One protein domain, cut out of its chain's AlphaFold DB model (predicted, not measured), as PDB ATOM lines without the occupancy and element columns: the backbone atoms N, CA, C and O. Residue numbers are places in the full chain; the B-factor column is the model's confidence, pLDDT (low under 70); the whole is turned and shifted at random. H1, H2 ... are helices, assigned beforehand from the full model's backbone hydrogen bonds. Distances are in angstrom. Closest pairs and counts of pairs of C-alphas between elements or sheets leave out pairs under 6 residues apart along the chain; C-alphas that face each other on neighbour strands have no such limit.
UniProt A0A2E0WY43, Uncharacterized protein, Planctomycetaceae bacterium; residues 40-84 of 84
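AT A GLANCE: This is residues 40 to 84 of the 84 residues of an uncharacterized protein of Planctomycetaceae bacterium (UniProt A0A2E0WY43). Two helices make a shape like a T: H1 is the crossbar, and H2 starts at the middle part of H1, near residues 45 to 49, and runs away from it as a long stem. The short link, residues 55 to 61, folds back from the end of H1 to that place, and residues 69 to 84 stick out free. The printed part has 45 residues with two named helices, H1 then H2 along the chain, and no named strand; the class is all helix. The whole is loose, with a radius of gyration of the C-alphas of 13.3 A, and flat, with spans of 41 by 24 by 13 A.

IN THESE COORDINATES: H1 runs from Ala 40 to Leu 54, 21.1 A from first to last C-alpha, and begins with C-alpha 40 at (-29.578, 40.588, -0.403). After seven link residues, H2 runs from Gln 62 to Ala 82, 30.5 A from first to last C-alpha. C-alpha 62 is at (-30.843, 37.451, 12.831) and C-alpha 82 at (-7.602, 55.739, 20.463). Residues 83 and 84 follow H2.

HOW THE PARTS SIT: H1 and H2 touch, with 7 pairs of C-alphas within 8 A. The closest C-alphas of the two helices are those of Ser 49 and Gln 62, 5.7 A apart. H1 touches with residues 45 to 49 alone, and H2 with residues 62 to 65 alone. Their lines stand about perpendicular, at 74 degrees, and their centres are 18.2 A apart. Residues 69 to 84, of which 69 to 82 belong to H2, stand free. In both H1 and H2, every O i to N i+4 pair is within hydrogen-bond range.

THE WHOLE: The two C-alphas farthest apart are those of Leu 54 and Ala 84, at 41.6 A. The printed part has no cut, and Ala 84 is the chain's last residue. The link from H1 to H2 is short. The mean pLDDT of the printed part is 85.2, and residues 80 to 84 are under 70.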
ATOM      1  N   ALA A  40     -30.815  41.367  -0.419       95.56
ATOM      2  CA  ALA A  40     -29.578  40.588  -0.403       95.56
ATOM      3  C   ALA A  40     -28.947  40.491   0.999       95.56
ATOM      4  O   ALA A  40     -28.537  39.411   1.428       95.56
ATOM      5  N   THR A  41     -28.906  41.599   1.744       92.06
ATOM      6  CA  THR A  41     -28.382  41.615   3.119       92.06
ATOM      7  C   THR A  41     -29.290  40.842   4.074       92.06
ATOM      8  O   THR A  41     -28.807  40.122   4.946       92.06
ATOM      9  N   THR A  42     -30.608  40.949   3.902       90.94
ATOM     10  CA  THR A  42     -31.587  40.217   4.718       90.94
ATOM     11  C   THR A  42     -31.454  38.706   4.520       90.94
ATOM     12  O   THR A  42     -31.450  37.944   5.489       90.94
ATOM     13  N   ASP A  43     -31.266  38.265   3.277       93.50
ATOM     14  CA  ASP A  43     -31.043  36.858   2.955       93.50
ATOM     15  C   ASP A  43     -29.706  36.336   3.478       93.50
ATOM     16  O   ASP A  43     -29.646  35.218   3.993       93.50
ATOM     17  N   ALA A  44     -28.644  37.142   3.409       92.62
ATOM     18  CA  ALA A  44     -27.360  36.796   4.008       92.62
ATOM     19  C   ALA A  44     -27.490  36.584   5.528       92.62
ATOM     20  O   ALA A  44     -27.065  35.548   6.040       92.62
ATOM     21  N   LEU A  45     -28.165  37.502   6.237       90.88
ATOM     22  CA  LEU A  45     -28.431  37.373   7.676       90.88
ATOM     23  C   LEU A  45     -29.246  36.116   8.005       90.88
ATOM     24  O   LEU A  45     -28.962  35.436   8.994       90.88
ATOM     25  N   ARG A  46     -30.246  35.787   7.176       91.25
ATOM     26  CA  ARG A  46     -31.062  34.573   7.328       91.25
ATOM     27  C   ARG A  46     -30.226  33.305   7.152       91.25
ATOM     28  O   ARG A  46     -30.338  32.396   7.971       91.25
ATOM     29  N   ARG A  47     -29.398  33.231   6.105       92.50
ATOM     30  CA  ARG A  47     -28.524  32.071   5.853       92.50
ATOM     31  C   ARG A  47     -27.524  31.875   6.982       92.50
ATOM     32  O   ARG A  47     -27.381  30.755   7.457       92.50
ATOM     33  N   GLU A  48     -26.899  32.953   7.443       91.81
ATOM     34  CA  GLU A  48     -25.929  32.911   8.540       91.81
ATOM     35  C   GLU A  48     -26.576  32.425   9.843       91.81
ATOM     36  O   GLU A  48     -26.066  31.526  10.502       91.81
ATOM     37  N   SER A  49     -27.759  32.953  10.175       91.88
ATOM     38  CA  SER A  49     -28.568  32.500  11.315       91.88
ATOM     39  C   SER A  49     -28.838  30.989  11.260       91.88
ATOM     40  O   SER A  49     -28.643  30.283  12.250       91.88
ATOM     41  N   LEU A  50     -29.216  30.465  10.089       91.44
ATOM     42  CA  LEU A  50     -29.437  29.030   9.898       91.44
ATOM     43  C   LEU A  50     -28.144  28.215  10.004       91.44
ATOM     44  O   LEU A  50     -28.152  27.162  10.636       91.44
ATOM     45  N   GLN A  51     -27.036  28.683   9.427       91.19
ATOM     46  CA  GLN A  51     -25.748  27.988   9.509       91.19
ATOM     47  C   GLN A  51     -25.256  27.877  10.953       91.19
ATOM     48  O   GLN A  51     -24.851  26.794  11.373       91.19
ATOM     49  N   ARG A  52     -25.356  28.955  11.735       89.38
ATOM     50  CA  ARG A  52     -24.992  28.952  13.160       89.38
ATOM     51  C   ARG A  52     -25.884  28.034  13.980       89.38
ATOM     52  O   ARG A  52     -25.388  27.261  14.795       89.38
ATOM     53  N   LYS A  53     -27.190  28.032  13.689       88.56
ATOM     54  CA  LYS A  53     -28.135  27.091  14.300       88.56
ATOM     55  C   LYS A  53     -27.763  25.636  14.006       88.56
ATOM     56  O   LYS A  53     -27.792  24.809  14.909       88.56
ATOM     57  N   LEU A  54     -27.391  25.322  12.764       91.69
ATOM     58  CA  LEU A  54     -26.945  23.977  12.377       91.69
ATOM     59  C   LEU A  54     -25.634  23.579  13.066       91.69
ATOM     60  O   LEU A  54     -25.458  22.416  13.415       91.69
ATOM     61  N   ARG A  55     -24.740  24.541  13.313       91.25
ATOM     62  CA  ARG A  55     -23.509  24.348  14.096       91.25
ATOM     63  C   ARG A  55     -23.740  24.305  15.609       91.25
ATOM     64  O   ARG A  55     -22.781  24.121  16.350       91.25
ATOM     65  N   SER A  56     -24.988  24.433  16.067       89.06
ATOM     66  CA  SER A  56     -25.349  24.502  17.490       89.06
ATOM     67  C   SER A  56     -24.630  25.628  18.246       89.06
ATOM     68  O   SER A  56     -24.316  25.496  19.428       89.06
ATOM     69  N   GLU A  57     -24.358  26.745  17.568       85.69
ATOM     70  CA  GLU A  57     -23.787  27.935  18.196       85.69
ATOM     71  C   GLU A  57     -24.848  28.670  19.042       85.69
ATOM     72  O   GLU A  57     -26.029  28.665  18.690       85.69
ATOM     73  N   PRO A  58     -24.454  29.337  20.145       73.62
ATOM     74  CA  PRO A  58     -25.385  30.032  21.042       73.62
ATOM     75  C   PRO A  58     -26.001  31.302  20.430       73.62
ATOM     76  O   PRO A  58     -27.018  31.783  20.920       73.62
ATOM     77  N   VAL A  59     -25.395  31.837  19.367       72.56
ATOM     78  CA  VAL A  59     -25.814  33.042  18.635       72.56
ATOM     79  C   VAL A  59     -26.423  32.584  17.316       72.56
ATOM     80  O   VAL A  59     -25.688  32.197  16.408       72.56
ATOM     81  N   TYR A  60     -27.748  32.586  17.192       77.56
ATOM     82  CA  TYR A  60     -28.396  31.975  16.024       77.56
ATOM     83  C   TYR A  60     -29.573  32.760  15.467       77.56
ATOM     84  O   TYR A  60     -30.117  32.353  14.439       77.56
ATOM     85  N   THR A  61     -30.003  33.866  16.074       86.62
ATOM     86  CA  THR A  61     -31.044  34.709  15.477       86.62
ATOM     87  C   THR A  61     -30.442  35.774  14.560       86.62
ATOM     88  O   THR A  61     -29.275  36.151  14.661       86.62
ATOM     89  N   GLN A  62     -31.256  36.300  13.640       84.56
ATOM     90  CA  GLN A  62     -30.843  37.451  12.831       84.56
ATOM     91  C   GLN A  62     -30.575  38.690  13.698       84.56
ATOM     92  O   GLN A  62     -29.773  39.532  13.305       84.56
ATOM     93  N   GLN A  63     -31.237  38.808  14.854       87.88
ATOM     94  CA  GLN A  63     -31.004  39.900  15.793       87.88
ATOM     95  C   GLN A  63     -29.625  39.769  16.441       87.88
ATOM     96  O   GLN A  63     -28.852  40.721  16.373       87.88
ATOM     97  N   ASP A  64     -29.279  38.582  16.937       86.94
ATOM     98  CA  ASP A  64     -27.978  38.343  17.572       86.94
ATOM     99  C   ASP A  64     -26.831  38.590  16.580       86.94
ATOM    100  O   ASP A  64     -25.826  39.217  16.913       86.94
ATOM    101  N   ASN A  65     -27.001  38.164  15.323       87.19
ATOM    102  CA  ASN A  65     -26.021  38.415  14.265       87.19
ATOM    103  C   ASN A  65     -25.809  39.918  14.017       87.19
ATOM    104  O   ASN A  65     -24.676  40.351  13.797       87.19
ATOM    105  N   ARG A  66     -26.881  40.723  14.065       90.19
ATOM    106  CA  ARG A  66     -26.786  42.186  13.934       90.19
ATOM    107  C   ARG A  66     -26.080  42.804  15.132       90.19
ATOM    108  O   ARG A  66     -25.189  43.624  14.938       90.19
ATOM    109  N   GLU A  67     -26.439  42.402  16.344       90.19
ATOM    110  CA  GLU A  67     -25.826  42.917  17.571       90.19
ATOM    111  C   GLU A  67     -24.336  42.585  17.644       90.19
ATOM    112  O   GLU A  67     -23.528  43.457  17.961       90.19
ATOM    113  N   LEU A  68     -23.948  41.368  17.255       89.19
ATOM    114  CA  LEU A  68     -22.547  40.961  17.180       89.19
ATOM    115  C   LEU A  68     -21.770  41.780  16.141       89.19
ATOM    116  O   LEU A  68     -20.655  42.229  16.415       89.19
ATOM    117  N   ALA A  69     -22.353  41.996  14.959       88.75
ATOM    118  CA  ALA A  69     -21.735  42.794  13.904       88.75
ATOM    119  C   ALA A  69     -21.562  44.262  14.326       88.75
ATOM    120  O   ALA A  69     -20.485  44.827  14.138       88.75
ATOM    121  N   ILE A  70     -22.587  44.861  14.943       89.81
ATOM    122  CA  ILE A  70     -22.537  46.232  15.469       89.81
ATOM    123  C   ILE A  70     -21.496  46.330  16.583       89.81
ATOM    124  O   ILE A  70     -20.652  47.220  16.545       89.81
ATOM    125  N   SER A  71     -21.497  45.394  17.532       89.62
ATOM    126  CA  SER A  71     -20.526  45.369  18.632       89.62
ATOM    127  C   SER A  71     -19.092  45.271  18.110       89.62
ATOM    128  O   SER A  71     -18.219  46.013  18.552       89.62
ATOM    129  N   SER A  72     -18.859  44.418  17.108       90.06
ATOM    130  CA  SER A  72     -17.549  44.261  16.464       90.06
ATOM    131  C   SER A  72     -17.128  45.521  15.700       90.06
ATOM    132  O   SER A  72     -15.971  45.938  15.774       90.06
ATOM    133  N   PHE A  73     -18.062  46.151  14.982       89.94
ATOM    134  CA  PHE A  73     -17.824  47.412  14.282       89.94
ATOM    135  C   PHE A  73     -17.465  48.538  15.259       89.94
ATOM    136  O   PHE A  73     -16.471  49.228  15.046       89.94
ATOM    137  N   LEU A  74     -18.228  48.688  16.346       90.38
ATOM    138  CA  LEU A  74     -17.986  49.700  17.373       90.38
ATOM    139  C   LEU A  74     -16.657  49.467  18.094       90.38
ATOM    140  O   LEU A  74     -15.891  50.410  18.251       90.38
ATOM    141  N   ALA A  75     -16.333  48.225  18.461       91.44
ATOM    142  CA  ALA A  75     -15.047  47.898  19.077       91.44
ATOM    143  C   ALA A  75     -13.864  48.287  18.173       91.44
ATOM    144  O   ALA A  75     -12.876  48.866  18.634       91.44
ATOM    145  N   LYS A  76     -13.986  48.035  16.863       90.94
ATOM    146  CA  LYS A  76     -12.983  48.443  15.874       90.94
ATOM    147  C   LYS A  76     -12.907  49.965  15.724       90.94
ATOM    148  O   LYS A  76     -11.806  50.503  15.701       90.94
ATOM    149  N   ALA A  77     -14.049  50.648  15.654       86.19
ATOM    150  CA  ALA A  77     -14.118  52.103  15.523       86.19
ATOM    151  C   ALA A  77     -13.511  52.828  16.737       86.19
ATOM    152  O   ALA A  77     -12.774  53.800  16.575       86.19
ATOM    153  N   VAL A  78     -13.759  52.318  17.948       83.81
ATOM    154  CA  VAL A  78     -13.164  52.842  19.187       83.81
ATOM    155  C   VAL A  78     -11.649  52.644  19.187       83.81
ATOM    156  O   VAL A  78     -10.916  53.579  19.500       83.81
ATOM    157  N   SER A  79     -11.172  51.471  18.759       73.75
ATOM    158  CA  SER A  79      -9.731  51.196  18.657       73.75
ATOM    159  C   SER A  79      -9.039  52.171  17.698       73.75
ATOM    160  O   SER A  79      -8.017  52.745  18.041       73.75
ATOM    161  N   THR A  80      -9.642  52.456  16.538       69.19
ATOM    162  CA  THR A  80      -9.086  53.432  15.583       69.19
ATOM    163  C   THR A  80      -9.108  54.878  16.079       69.19
ATOM    164  O   THR A  80      -8.319  55.683  15.601       69.19
ATOM    165  N   SER A  81     -10.004  55.226  17.008       63.94
ATOM    166  CA  SER A  81     -10.047  56.568  17.608       63.94
ATOM    167  C   SER A  81      -9.078  56.757  18.775       63.94
ATOM    168  O   SER A  81      -8.824  57.892  19.151       63.94
ATOM    169  N   ALA A  82      -8.561  55.672  19.361       62.62
ATOM    170  CA  ALA A  82      -7.602  55.739  20.463       62.62
ATOM    171  C   ALA A  82      -6.155  55.977  19.985       62.62
ATOM    172  O   ALA A  82      -5.325  56.416  20.778       62.62
ATOM    173  N   ASP A  83      -5.874  55.715  18.705       54.09
ATOM    174  CA  ASP A  83      -4.560  55.888  18.067       54.09
ATOM    175  C   ASP A  83      -4.421  57.213  17.276       54.09
ATOM    176  O   ASP A  83      -3.418  57.410  16.585       54.09
ATOM    177  N   ALA A  84      -5.420  58.106  17.335       51.34
ATOM    178  CA  ALA A  84      -5.462  59.400  16.634       51.34
ATOM    179  C   ALA A  84      -5.334  60.579  17.610       51.34
ATOM    180  O   ALA A  84      -4.651  61.563  17.242       51.34
TER     181      ALA A  84